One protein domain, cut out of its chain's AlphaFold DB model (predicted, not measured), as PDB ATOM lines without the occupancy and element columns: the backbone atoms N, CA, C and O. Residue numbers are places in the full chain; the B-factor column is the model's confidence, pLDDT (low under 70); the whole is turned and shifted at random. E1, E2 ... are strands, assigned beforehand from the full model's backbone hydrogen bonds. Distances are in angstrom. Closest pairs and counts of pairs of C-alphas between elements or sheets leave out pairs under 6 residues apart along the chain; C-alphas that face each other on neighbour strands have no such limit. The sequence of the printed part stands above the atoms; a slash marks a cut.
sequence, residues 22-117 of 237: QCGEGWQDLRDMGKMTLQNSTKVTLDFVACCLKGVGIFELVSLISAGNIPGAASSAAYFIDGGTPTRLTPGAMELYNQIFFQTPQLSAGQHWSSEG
ATOM      1  N   GLN A  22      50.736 -20.085  18.729       94.44
ATOM      2  CA  GLN A  22      49.729 -21.137  18.824       94.44
ATOM      3  C   GLN A  22      48.519 -20.636  19.609       94.44
ATOM      4  O   GLN A  22      48.566 -20.460  20.828       94.44
ATOM      5  N   CYS A  23      47.408 -20.427  18.910       94.12
ATOM      6  CA  CYS A  23      46.120 -20.118  19.524       94.12
ATOM      7  C   CYS A  23      45.395 -21.415  19.912       94.12
ATOM      8  O   CYS A  23      45.298 -22.338  19.106       94.12
ATOM      9  N   GLY A  24      44.870 -21.477  21.136       93.12
ATOM     10  CA  GLY A  24      44.042 -22.592  21.601       93.12
ATOM     11  C   GLY A  24      42.643 -22.623  20.973       93.12
ATOM     12  O   GLY A  24      42.313 -21.846  20.075       93.12
ATOM     13  N   GLU A  25      41.783 -23.505  21.482       94.94
ATOM     14  CA  GLU A  25      40.367 -23.534  21.098       94.94
ATOM     15  C   GLU A  25      39.667 -22.202  21.430       94.94
ATOM     16  O   GLU A  25      40.037 -21.523  22.387       94.94
ATOM     17  N   GLY A  26      38.663 -21.819  20.634       92.06
ATOM     18  CA  GLY A  26      37.843 -20.618  20.859       92.06
ATOM     19  C   GLY A  26      38.353 -19.325  20.210       92.06
ATOM     20  O   GLY A  26      37.637 -18.322  20.223       92.06
ATOM     21  N   TRP A  27      39.540 -19.350  19.604       93.69
ATOM     22  CA  TRP A  27      40.035 -18.256  18.769       93.69
ATOM     23  C   TRP A  27      39.397 -18.281  17.378       93.69
ATOM     24  O   TRP A  27      39.200 -19.340  16.784       93.69
ATOM     25  N   GLN A  28      39.103 -17.100  16.849       93.56
ATOM     26  CA  GLN A  28      38.525 -16.885  15.529       93.56
ATOM     27  C   GLN A  28      39.232 -15.723  14.832       93.56
ATOM     28  O   GLN A  28      39.734 -14.808  15.489       93.56
ATOM     29  N   ASP A  29      39.255 -15.743  13.505       92.06
ATOM     30  CA  ASP A  29      39.888 -14.678  12.735       92.06
ATOM     31  C   ASP A  29      39.097 -13.368  12.883       92.06
ATOM     32  O   ASP A  29      37.877 -13.306  12.692       92.06
ATOM     33  N   LEU A  30      39.805 -12.297  13.229       84.75
ATOM     34  CA  LEU A  30      39.304 -10.932  13.230       84.75
ATOM     35  C   LEU A  30      39.621 -10.307  11.871       84.75
ATOM     36  O   LEU A  30      40.530  -9.489  11.734       84.75
ATOM     37  N   ARG A  31      38.847 -10.708  10.857       86.38
ATOM     38  CA  ARG A  31      39.028 -10.259   9.464       86.38
ATOM     39  C   ARG A  31      40.479 -10.489   8.999       86.38
ATOM     40  O   ARG A  31      40.993 -11.588   9.140       86.38
ATOM     41  N   ASP A  32      41.101  -9.457   8.443       83.38
ATOM     42  CA  ASP A  32      42.486  -9.366   7.985       83.38
ATOM     43  C   ASP A  32      43.431  -8.744   9.031       83.38
ATOM     44  O   ASP A  32      44.589  -8.476   8.727       83.38
ATOM     45  N   MET A  33      42.951  -8.497  10.257       80.31
ATOM     46  CA  MET A  33      43.712  -7.782  11.290       80.31
ATOM     47  C   MET A  33      44.414  -8.702  12.290       80.31
ATOM     48  O   MET A  33      45.365  -8.277  12.942       80.31
ATOM     49  N   GLY A  34      43.931  -9.932  12.462       87.44
ATOM     50  CA  GLY A  34      44.516 -10.887  13.397       87.44
ATOM     51  C   GLY A  34      43.512 -11.917  13.888       87.44
ATOM     52  O   GLY A  34      42.568 -12.264  13.183       87.44
ATOM     53  N   LYS A  35      43.699 -12.397  15.120       89.75
ATOM     54  CA  LYS A  35      42.795 -13.349  15.777       89.75
ATOM     55  C   LYS A  35      42.218 -12.746  17.048       89.75
ATOM     56  O   LYS A  35      42.880 -11.972  17.732       89.75
ATOM     57  N   MET A  36      40.984 -13.112  17.373       87.94
ATOM     58  CA  MET A  36      40.317 -12.714  18.608       87.94
ATOM     59  C   MET A  36      39.559 -13.879  19.233       87.94
ATOM     60  O   MET A  36      39.279 -14.883  18.588       87.94
ATOM     61  N   THR A  37      39.165 -13.713  20.487       89.44
ATOM     62  CA  THR A  37      38.351 -14.671  21.229       89.44
ATOM     63  C   THR A  37      37.386 -13.911  22.130       89.44
ATOM     64  O   THR A  37      37.738 -12.895  22.724       89.44
ATOM     65  N   LEU A  38      36.148 -14.397  22.209       87.75
ATOM     66  CA  LEU A  38      35.154 -13.957  23.199       87.75
ATOM     67  C   LEU A  38      34.970 -15.004  24.303       87.75
ATOM     68  O   LEU A  38      34.162 -14.827  25.214       87.75
ATOM     69  N   GLN A  39      35.686 -16.124  24.195       88.25
ATOM     70  CA  GLN A  39      35.617 -17.205  25.155       88.25
ATOM     71  C   GLN A  39      36.631 -16.946  26.265       88.25
ATOM     72  O   GLN A  39      37.837 -16.809  26.033       88.25
ATOM     73  N   ASN A  40      36.129 -16.910  27.496       87.31
ATOM     74  CA  ASN A  40      36.983 -16.882  28.672       87.31
ATOM     75  C   ASN A  40      37.895 -18.107  28.665       87.31
ATOM     76  O   ASN A  40      37.489 -19.193  28.258       87.31
ATOM     77  N   SER A  41      39.091 -17.947  29.218       86.69
ATOM     78  CA  SER A  41      40.022 -19.054  29.446       86.69
ATOM     79  C   SER A  41      40.664 -19.679  28.211       86.69
ATOM     80  O   SER A  41      41.264 -20.750  28.295       86.69
ATOM     81  N   THR A  42      40.583 -18.987  27.085       89.62
ATOM     82  CA  THR A  42      41.350 -19.320  25.888       89.62
ATOM     83  C   THR A  42      42.806 -18.883  26.049       89.62
ATOM     84  O   THR A  42      43.124 -18.028  26.876       89.62
ATOM     85  N   LYS A  43      43.710 -19.542  25.317       90.75
ATOM     86  CA  LYS A  43      45.162 -19.411  25.501       90.75
ATOM     87  C   LYS A  43      45.854 -19.032  24.201       90.75
ATOM     88  O   LYS A  43      45.480 -19.567  23.156       90.75
ATOM     89  N   VAL A  44      46.889 -18.205  24.285       91.88
ATOM     90  CA  VAL A  44      47.946 -18.105  23.271       91.88
ATOM     91  C   VAL A  44      49.231 -18.655  23.869       91.88
ATOM     92  O   VAL A  44      49.564 -18.368  25.018       91.88
ATOM     93  N   THR A  45      49.942 -19.468  23.096       90.69
ATOM     94  CA  THR A  45      51.279 -19.956  23.439       90.69
ATOM     95  C   THR A  45      52.263 -19.412  22.418       90.69
ATOM     96  O   THR A  45      51.974 -19.423  21.222       90.69
ATOM     97  N   LEU A  46      53.398 -18.915  22.899       89.56
ATOM     98  CA  LEU A  46      54.484 -18.420  22.069       89.56
ATOM     99  C   LEU A  46      55.790 -19.054  22.537       89.56
ATOM    100  O   LEU A  46      56.226 -18.834  23.673       89.56
ATOM    101  N   ASP A  47      56.422 -19.788  21.629       84.62
ATOM    102  CA  ASP A  47      57.768 -20.313  21.822       84.62
ATOM    103  C   ASP A  47      58.780 -19.320  21.256       84.62
ATOM    104  O   ASP A  47      58.704 -18.927  20.090       84.62
ATOM    105  N   PHE A  48      59.751 -18.914  22.070       82.88
ATOM    106  CA  PHE A  48      60.784 -17.985  21.629       82.88
ATOM    107  C   PHE A  48      62.136 -18.295  22.268       82.88
ATOM    108  O   PHE A  48      62.252 -18.865  23.354       82.88
ATOM    109  N   VAL A  49      63.200 -17.912  21.569       79.62
ATOM    110  CA  VAL A  49      64.567 -18.005  22.083       79.62
ATOM    111  C   VAL A  49      64.996 -16.607  22.489       79.62
ATOM    112  O   VAL A  49      65.157 -15.735  21.637       79.62
ATOM    113  N   ALA A  50      65.184 -16.390  23.788       71.62
ATOM    114  CA  ALA A  50      65.736 -15.138  24.273       71.62
ATOM    115  C   ALA A  50      67.263 -15.197  24.188       71.62
ATOM    116  O   ALA A  50      67.912 -16.126  24.679       71.62
ATOM    117  N   CYS A  51      67.865 -14.174  23.597       62.69
ATOM    118  CA  CYS A  51      69.292 -13.917  23.723       62.69
ATOM    119  C   CYS A  51      69.508 -12.909  24.854       62.69
ATOM    120  O   CYS A  51      69.038 -11.775  24.787       62.69
ATOM    121  N   CYS A  52      70.249 -13.306  25.895       49.69
ATOM    122  CA  CYS A  52      70.715 -12.378  26.923       49.69
ATOM    123  C   CYS A  52      71.803 -11.495  26.325       49.69
ATOM    124  O   CYS A  52      72.998 -11.786  26.392       49.69
ATOM    125  N   LEU A  53      71.369 -10.402  25.721       43.41
ATOM    126  CA  LEU A  53      72.206  -9.231  25.606       43.41
ATOM    127  C   LEU A  53      72.239  -8.599  26.987       43.41
ATOM    128  O   LEU A  53      71.199  -8.261  27.555       43.41
ATOM    129  N   LYS A  54      73.439  -8.475  27.558       44.66
ATOM    130  CA  LYS A  54      73.667  -7.636  28.735       44.66
ATOM    131  C   LYS A  54      73.183  -6.221  28.398       44.66
ATOM    132  O   LYS A  54      73.941  -5.448  27.826       44.66
ATOM    133  N   GLY A  55      71.931  -5.896  28.705       42.88
ATOM    134  CA  GLY A  55      71.395  -4.561  28.465       42.88
ATOM    135  C   GLY A  55      69.901  -4.501  28.200       42.88
ATOM    136  O   GLY A  55      69.201  -3.893  28.994       42.88
ATOM    137  N   VAL A  56      69.404  -5.053  27.091       44.47
ATOM    138  CA  VAL A  56      68.047  -4.734  26.609       44.47
ATOM    139  C   VAL A  56      67.515  -5.886  25.751       44.47
ATOM    140  O   VAL A  56      67.721  -5.929  24.545       44.47
ATOM    141  N   GLY A  57      66.863  -6.861  26.382       45.50
ATOM    142  CA  GLY A  57      66.037  -7.855  25.694       45.50
ATOM    143  C   GLY A  57      64.586  -7.573  26.044       45.50
ATOM    144  O   GLY A  57      64.058  -8.177  26.971       45.50
ATOM    145  N   ILE A  58      63.995  -6.576  25.393       53.38
ATOM    146  CA  ILE A  58      62.596  -6.205  25.595       53.38
ATOM    147  C   ILE A  58      61.804  -6.867  24.471       53.38
ATOM    148  O   ILE A  58      61.990  -6.527  23.307       53.38
ATOM    149  N   PHE A  59      60.951  -7.827  24.816       56.50
ATOM    150  CA  PHE A  59      59.946  -8.341  23.898       56.50
ATOM    151  C   PHE A  59      58.647  -7.566  24.133       56.50
ATOM    152  O   PHE A  59      58.093  -7.615  25.236       56.50
ATOM    153  N   GLU A  60      58.203  -6.820  23.120       59.56
ATOM    154  CA  GLU A  60      56.975  -6.023  23.148       59.56
ATOM    155  C   GLU A  60      55.913  -6.707  22.286       59.56
ATOM    156  O   GLU A  60      56.081  -6.857  21.076       59.56
ATOM    157  N   LEU A  61      54.802  -7.112  22.901       57.34
ATOM    158  CA  LEU A  61      53.609  -7.527  22.167       57.34
ATOM    159  C   LEU A  61      52.734  -6.293  21.938       57.34
ATOM    160  O   LEU A  61      52.120  -5.762  22.869       57.34
ATOM    161  N   VAL A  62      52.685  -5.837  20.688       54.38
ATOM    162  CA  VAL A  62      51.766  -4.785  20.247       54.38
ATOM    163  C   VAL A  62      50.475  -5.461  19.797       54.38
ATOM    164  O   VAL A  62      50.439  -6.119  18.762       54.38
ATOM    165  N   SER A  63      49.411  -5.328  20.589       57.28
ATOM    166  CA  SER A  63      48.084  -5.810  20.200       57.28
ATOM    167  C   SER A  63      47.336  -4.715  19.441       57.28
ATOM    168  O   SER A  63      47.242  -3.576  19.896       57.28
ATOM    169  N   LEU A  64      46.783  -5.055  18.280       50.44
ATOM    170  CA  LEU A  64      45.924  -4.172  17.496       50.44
ATOM    171  C   LEU A  64      44.470  -4.388  17.931       50.44
ATOM    172  O   LEU A  64      43.680  -5.010  17.225       50.44
ATOM    173  N   ILE A  65      44.100  -3.893  19.115       53.00
ATOM    174  CA  ILE A  65      42.689  -3.874  19.518       53.00
ATOM    175  C   ILE A  65      42.017  -2.722  18.765       53.00
ATOM    176  O   ILE A  65      42.030  -1.579  19.211       53.00
ATOM    177  N   SER A  66      41.465  -3.018  17.589       43.69
ATOM    178  CA  SER A  66      40.510  -2.138  16.915       43.69
ATOM    179  C   SER A  66      39.138  -2.797  16.984       43.69
ATOM    180  O   SER A  66      38.763  -3.586  16.116       43.69
ATOM    181  N   ALA A  67      38.382  -2.520  18.043       49.03
ATOM    182  CA  ALA A  67      36.985  -2.911  18.128       49.03
ATOM    183  C   ALA A  67      36.138  -1.848  17.419       49.03
ATOM    184  O   ALA A  67      35.359  -1.105  18.011       49.03
ATOM    185  N   GLY A  68      36.213  -1.842  16.086       46.44
ATOM    186  CA  GLY A  68      35.179  -1.205  15.279       46.44
ATOM    187  C   GLY A  68      33.802  -1.761  15.669       46.44
ATOM    188  O   GLY A  68      33.467  -2.889  15.320       46.44
ATOM    189  N   ASN A  69      33.005  -0.971  16.393       54.28
ATOM    190  CA  ASN A  69      31.613  -1.240  16.779       54.28
ATOM    191  C   ASN A  69      31.328  -2.570  17.508       54.28
ATOM    192  O   ASN A  69      30.172  -2.997  17.524       54.28
ATOM    193  N   ILE A  70      32.314  -3.226  18.130       61.56
ATOM    194  CA  ILE A  70      32.045  -4.379  19.003       61.56
ATOM    195  C   ILE A  70      31.964  -3.846  20.439       61.56
ATOM    196  O   ILE A  70      33.007  -3.543  21.014       61.56
ATOM    197  N   PRO A  71      30.767  -3.686  21.040       53.12
ATOM    198  CA  PRO A  71      30.639  -3.311  22.444       53.12
ATOM    199  C   PRO A  71      31.147  -4.460  23.329       53.12
ATOM    200  O   PRO A  71      30.381  -5.311  23.775       53.12
ATOM    201  N   GLY A  72      32.460  -4.516  23.538       59.81
ATOM    202  CA  GLY A  72      33.113  -5.441  24.453       59.81
ATOM    203  C   GLY A  72      33.228  -4.817  25.838       59.81
ATOM    204  O   GLY A  72      33.704  -3.693  25.983       59.81
ATOM    205  N   ALA A  73      32.796  -5.538  26.871       63.62
ATOM    206  CA  ALA A  73      33.190  -5.213  28.238       63.62
ATOM    207  C   ALA A  73      34.722  -5.292  28.356       63.62
ATOM    208  O   ALA A  73      35.348  -6.102  27.673       63.62
ATOM    209  N   ALA A  74      35.322  -4.482  29.234       70.00
ATOM    210  CA  ALA A  74      36.751  -4.575  29.518       70.00
ATOM    211  C   ALA A  74      37.119  -6.027  29.887       70.00
ATOM    212  O   ALA A  74      36.602  -6.577  30.860       70.00
ATOM    213  N   SER A  75      37.987  -6.653  29.093       76.94
ATOM    214  CA  SER A  75      38.476  -8.017  29.313       76.94
ATOM    215  C   SER A  75      39.835  -7.969  29.994       76.94
ATOM    216  O   SER A  75      40.658  -7.154  29.610       76.94
ATOM    217  N   SER A  76      40.120  -8.849  30.953       84.12
ATOM    218  CA  SER A  76      41.485  -9.009  31.484       84.12
ATOM    219  C   SER A  76      42.140 -10.262  30.911       84.12
ATOM    220  O   SER A  76      41.458 -11.244  30.626       84.12
ATOM    221  N   ALA A  77      43.459 -10.219  30.760       88.81
ATOM    222  CA  ALA A  77      44.283 -11.352  30.354       88.81
ATOM    223  C   ALA A  77      45.364 -11.615  31.410       88.81
ATOM    224  O   ALA A  77      45.607 -10.786  32.290       88.81
ATOM    225  N   ALA A  78      46.009 -12.776  31.352       89.56
ATOM    226  CA  ALA A  78      47.170 -13.070  32.179       89.56
ATOM    227  C   ALA A  78      48.201 -13.853  31.371       89.56
ATOM    228  O   ALA A  78      47.843 -14.790  30.661       89.56
ATOM    229  N   TYR A  79      49.471 -13.496  31.531       89.56
ATOM    230  CA  TYR A  79      50.589 -14.199  30.910       89.56
ATOM    231  C   TYR A  79      51.541 -14.715  31.988       89.56
ATOM    232  O   TYR A  79      51.633 -14.147  33.078       89.56
ATOM    233  N   PHE A  80      52.281 -15.771  31.676       89.88
ATOM    234  CA  PHE A  80      53.436 -16.196  32.454       89.88
ATOM    235  C   PHE A  80      54.502 -16.772  31.530       89.88
ATOM    236  O   PHE A  80      54.208 -17.269  30.445       89.88
ATOM    237  N   ILE A  81      55.743 -16.706  31.996       89.50
ATOM    238  CA  ILE A  81      56.923 -17.186  31.280       89.50
ATOM    239  C   ILE A  81      57.534 -18.304  32.119       89.50
ATOM    240  O   ILE A  81      57.634 -18.164  33.340       89.50
ATOM    241  N   ASP A  82      57.900 -19.413  31.480       89.44
ATOM    242  CA  ASP A  82      58.588 -20.556  32.092       89.44
ATOM    243  C   ASP A  82      57.877 -21.148  33.325       89.44
ATOM    244  O   ASP A  82      58.509 -21.591  34.284       89.44
ATOM    245  N   GLY A  83      56.540 -21.139  33.326       87.81
ATOM    246  CA  GLY A  83      55.738 -21.606  34.465       87.81
ATOM    247  C   GLY A  83      55.814 -20.710  35.710       87.81
ATOM    248  O   GLY A  83      55.452 -21.149  36.801       87.81
ATOM    249  N   GLY A  84      56.295 -19.471  35.565       88.19
ATOM    250  CA  GLY A  84      56.338 -18.478  36.636       88.19
ATOM    251  C   GLY A  84      54.959 -17.981  37.084       88.19
ATOM    252  O   GLY A  84      53.912 -18.402  36.590       88.19
ATOM    253  N   THR A  85      54.954 -17.046  38.036       89.69
ATOM    254  CA  THR A  85      53.717 -16.427  38.530       89.69
ATOM    255  C   THR A  85      53.028 -15.629  37.414       89.69
ATOM    256  O   THR A  85      53.677 -14.779  36.803       89.69
ATOM    257  N   PRO A  86      51.721 -15.835  37.174       91.12
ATOM    258  CA  PRO A  86      50.971 -15.074  36.183       91.12
ATOM    259  C   PRO A  86      50.904 -13.585  36.503       91.12
ATOM    260  O   PRO A  86      50.526 -13.189  37.607       91.12
ATOM    261  N   THR A  87      51.172 -12.763  35.497       89.69
ATOM    262  CA  THR A  87      50.981 -11.316  35.549       89.69
ATOM    263  C   THR A  87      49.694 -10.955  34.825       89.69
ATOM    264  O   THR A  87      49.484 -11.337  33.674       89.69
ATOM    265  N   ARG A  88      48.815 -10.210  35.504       88.56
ATOM    266  CA  ARG A  88      47.536  -9.757  34.945       88.56
ATOM    267  C   ARG A  88      47.708  -8.504  34.092       88.56
ATOM    268  O   ARG A  88      48.367  -7.554  34.504       88.56
ATOM    269  N   LEU A  89      47.038  -8.503  32.947       84.88
ATOM    270  CA  LEU A  89      46.909  -7.395  32.016       84.88
ATOM    271  C   LEU A  89      45.453  -6.927  32.018       84.88
ATOM    272  O   LEU A  89      44.533  -7.721  31.810       84.88
ATOM    273  N   THR A  90      45.250  -5.631  32.229       83.44
ATOM    274  CA  THR A  90      43.943  -4.985  32.086       83.44
ATOM    275  C   THR A  90      44.089  -3.937  30.988       83.44
ATOM    276  O   THR A  90      44.682  -2.888  31.249       83.44
ATOM    277  N   PRO A  91      43.609  -4.206  29.762       74.06
ATOM    278  CA  PRO A  91      43.546  -3.211  28.705       74.06
ATOM    279  C   PRO A  91      42.796  -1.985  29.227       74.06
ATOM    280  O   PRO A  91      41.772  -2.106  29.908       74.06
ATOM    281  N   GLY A  92      43.323  -0.798  28.932       70.94
ATOM    282  CA  GLY A  92      42.614   0.440  29.219       70.94
ATOM    283  C   GLY A  92      41.267   0.478  28.492       70.94
ATOM    284  O   GLY A  92      41.092  -0.138  27.447       70.94
ATOM    285  N   ALA A  93      40.311   1.234  29.031       63.56
ATOM    286  CA  ALA A  93      38.981   1.383  28.434       63.56
ATOM    287  C   ALA A  93      38.971   2.167  27.101       63.56
ATOM    288  O   ALA A  93      37.915   2.305  26.490       63.56
ATOM    289  N   MET A  94      40.111   2.716  26.666       59.41
ATOM    290  CA  MET A  94      40.234   3.483  25.426       59.41
ATOM    291  C   MET A  94      41.086   2.735  24.402       59.41
ATOM    292  O   MET A  94      42.194   2.300  24.704       59.41
ATOM    293  N   GLU A  95      40.566   2.654  23.178       60.59
ATOM    294  CA  GLU A  95      41.256   2.136  21.998       60.59
ATOM    295  C   GLU A  95      42.391   3.077  21.585       60.59
ATOM    296  O   GLU A  95      42.212   4.000  20.790       60.59
ATOM    297  N   LEU A  96      43.576   2.872  22.148       62.06
ATOM    298  CA  LEU A  96      44.782   3.502  21.635       62.06
ATOM    299  C   LEU A  96      45.514   2.505  20.741       62.06
ATOM    300  O   LEU A  96      46.029   1.483  21.188       62.06
ATOM    301  N   TYR A  97      45.535   2.833  19.454       62.69
ATOM    302  CA  TYR A  97      46.324   2.140  18.446       62.69
ATOM    303  C   TYR A  97      47.823   2.280  18.770       62.69
ATOM    304  O   TYR A  97      48.258   3.345  19.214       62.69
ATOM    305  N   ASN A  98      48.614   1.227  18.534       66.44
ATOM    306  CA  ASN A  98      50.060   1.170  18.803       66.44
ATOM    307  C   ASN A  98      50.469   1.339  20.281       66.44
ATOM    308  O   ASN A  98      51.442   2.035  20.578       66.44
ATOM    309  N   GLN A  99      49.755   0.707  21.216       67.50
ATOM    310  CA  GLN A  99      50.216   0.622  22.605       67.50
ATOM    311  C   GLN A  99      50.930  -0.693  22.903       67.50
ATOM    312  O   GLN A  99      50.515  -1.769  22.473       67.50
ATOM    313  N   ILE A 100      52.000  -0.584  23.690       71.06
ATOM    314  CA  ILE A 100      52.660  -1.725  24.318       71.06
ATOM    315  C   ILE A 100      51.783  -2.143  25.495       71.06
ATOM    316  O   ILE A 100      51.666  -1.415  26.481       71.06
ATOM    317  N   PHE A 101      51.151  -3.310  25.390       71.12
ATOM    318  CA  PHE A 101      50.327  -3.852  26.477       71.12
ATOM    319  C   PHE A 101      51.147  -4.688  27.454       71.12
ATOM    320  O   PHE A 101      50.779  -4.823  28.620       71.12
ATOM    321  N   PHE A 102      52.254  -5.256  26.981       77.44
ATOM    322  CA  PHE A 102      53.092  -6.149  27.758       77.44
ATOM    323  C   PHE A 102      54.552  -6.065  27.306       77.44
ATOM    324  O   PHE A 102      54.849  -6.019  26.114       77.44
ATOM    325  N   GLN A 103      55.439  -6.088  28.299       79.25
ATOM    326  CA  GLN A 103      56.882  -6.165  28.156       79.25
ATOM    327  C   GLN A 103      57.414  -7.295  29.042       79.25
ATOM    328  O   GLN A 103      57.165  -7.310  30.253       79.25
ATOM    329  N   THR A 104      58.166  -8.229  28.455       77.56
ATOM    330  CA  THR A 104      58.811  -9.304  29.221       77.56
ATOM    331  C   THR A 104      59.842  -8.730  30.200       77.56
ATOM    332  O   THR A 104      60.564  -7.791  29.847       77.56
ATOM    333  N   PRO A 105      59.991  -9.301  31.410       79.94
ATOM    334  CA  PRO A 105      61.153  -9.016  32.244       79.94
ATOM    335  C   PRO A 105      62.442  -9.452  31.531       79.94
ATOM    336  O   PRO A 105      62.413 -10.207  30.559       79.94
ATOM    337  N   GLN A 106      63.592  -9.000  32.029       76.44
ATOM    338  CA  GLN A 106      64.883  -9.446  31.512       76.44
ATOM    339  C   GLN A 106      65.071 -10.947  31.793       76.44
ATOM    340  O   GLN A 106      65.166 -11.355  32.951       76.44
ATOM    341  N   LEU A 107      65.129 -11.760  30.735       79.81
ATOM    342  CA  LEU A 107      65.344 -13.208  30.810       79.81
ATOM    343  C   LEU A 107      66.822 -13.561  30.579       79.81
ATOM    344  O   LEU A 107      67.571 -12.816  29.939       79.81
ATOM    345  N   SER A 108      67.265 -14.705  31.108       80.50
ATOM    346  CA  SER A 108      68.580 -15.265  30.767       80.50
ATOM    347  C   SER A 108      68.620 -15.732  29.308       80.50
ATOM    348  O   SER A 108      67.591 -15.845  28.663       80.50
ATOM    349  N   ALA A 109      69.807 -15.998  28.757       78.75
ATOM    350  CA  ALA A 109      69.889 -16.532  27.399       78.75
ATOM    351  C   ALA A 109      69.397 -17.978  27.431       78.75
ATOM    352  O   ALA A 109      69.897 -18.762  28.240       78.75
ATOM    353  N   GLY A 110      68.468 -18.336  26.554       80.31
ATOM    354  CA  GLY A 110      67.910 -19.678  26.546       80.31
ATOM    355  C   GLY A 110      66.642 -19.813  25.720       80.31
ATOM    356  O   GLY A 110      66.133 -18.858  25.133       80.31
ATOM    357  N   GLN A 111      66.157 -21.049  25.663       80.06
ATOM    358  CA  GLN A 111      64.825 -21.355  25.166       80.06
ATOM    359  C   GLN A 111      63.826 -21.065  26.284       80.06
ATOM    360  O   GLN A 111      63.976 -21.595  27.384       80.06
ATOM    361  N   HIS A 112      62.833 -20.235  25.983       78.38
ATOM    362  CA  HIS A 112      61.760 -19.878  26.900       78.38
ATOM    363  C   HIS A 112      60.424 -20.249  26.273       78.38
ATOM    364  O   HIS A 112      60.276 -20.250  25.048       78.38
ATOM    365  N   TRP A 113      59.450 -20.564  27.118       79.25
ATOM    366  CA  TRP A 113      58.086 -20.816  26.669       79.25
ATOM    367  C   TRP A 113      57.132 -19.901  27.434       79.25
ATOM    368  O   TRP A 113      57.196 -19.782  28.662       79.25
ATOM    369  N   SER A 114      56.263 -19.212  26.699       73.38
ATOM    370  CA  SER A 114      55.196 -18.393  27.268       73.38
ATOM    371  C   SER A 114      53.864 -19.050  26.966       73.38
ATOM    372  O   SER A 114      53.586 -19.389  25.816       73.38
ATOM    373  N   SER A 115      53.018 -19.198  27.981       72.62
ATOM    374  CA  SER A 115      51.616 -19.536  27.754       72.62
ATOM    375  C   SER A 115      50.727 -18.584  28.533       72.62
ATOM    376  O   SER A 115      50.917 -18.370  29.730       72.62
ATOM    377  N   GLU A 116      49.730 -18.021  27.866       65.12
ATOM    378  CA  GLU A 116      48.632 -17.343  28.534       65.12
ATOM    379  C   GLU A 116      47.714 -18.415  29.113       65.12
ATOM    380  O   GLU A 116      47.131 -19.216  28.387       65.12
ATOM    381  N   GLY A 117      47.634 -18.504  30.437       54.00
ATOM    382  CA  GLY A 117      46.752 -19.452  31.105       54.00
ATOM    383  C   GLY A 117      45.528 -18.760  31.695       54.00
ATOM    384  O   GLY A 117      45.664 -17.681  32.276       54.00
TER     385      GLY A 117
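Overview. This is residues 22 to 117 of the 237 residues of an uncharacterized protein of Psilocybe cyanescens (UniProt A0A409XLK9). With little regular structure, the elongated body has E3, E8, E5, E6, E7 and E4 set loosely round its long axis, open between E3 and E4; hairpin E1-E2 lies outside, toward the end where Asn 69 is. The printed part has 96 residues with eight strands, E1 to E8 in order, and no named helix: all strand, 34 residues in strands. It is only just compact, close to loose: radius of gyration of the C-alphas 14.5 A, spans 44 by 27 by 26 A.

Arrangement. E1, residues 28 to 30, and E2, 34 to 36, form a hairpin, N 28 to O 36 2.8 A. E3, 44 to 50, and E8, 110 to 115, are antiparallel at 166 degrees, N 46 to O 114 3.0 A. E4, 60 to 62, and E7, 100 to 103, are antiparallel, N 61 to O 102 3.4 A. E5, 77 to 81, and E6, 87 to 89, form a hairpin, N 77 to O 89 2.9 A. E8 and E5 meet only at a point, C-alphas 114 and 81 facing each other at 4.5 A.

Along the chain. E1 begins at C-alpha 28 (38.525, -16.885, 15.529); E8 ends at C-alpha 115 (51.616, -19.536, 27.754). E3 is 18.1 A long, E8 16.3 A.

Size, cuts and confidence. The farthest C-alphas, Lys 54 and Asn 69, are 44.2 A apart. The printed part has no cut; link E4 to E5 is long. Residues 51 to 73, 93 to 99 and 116 to 117 have pLDDT under 70.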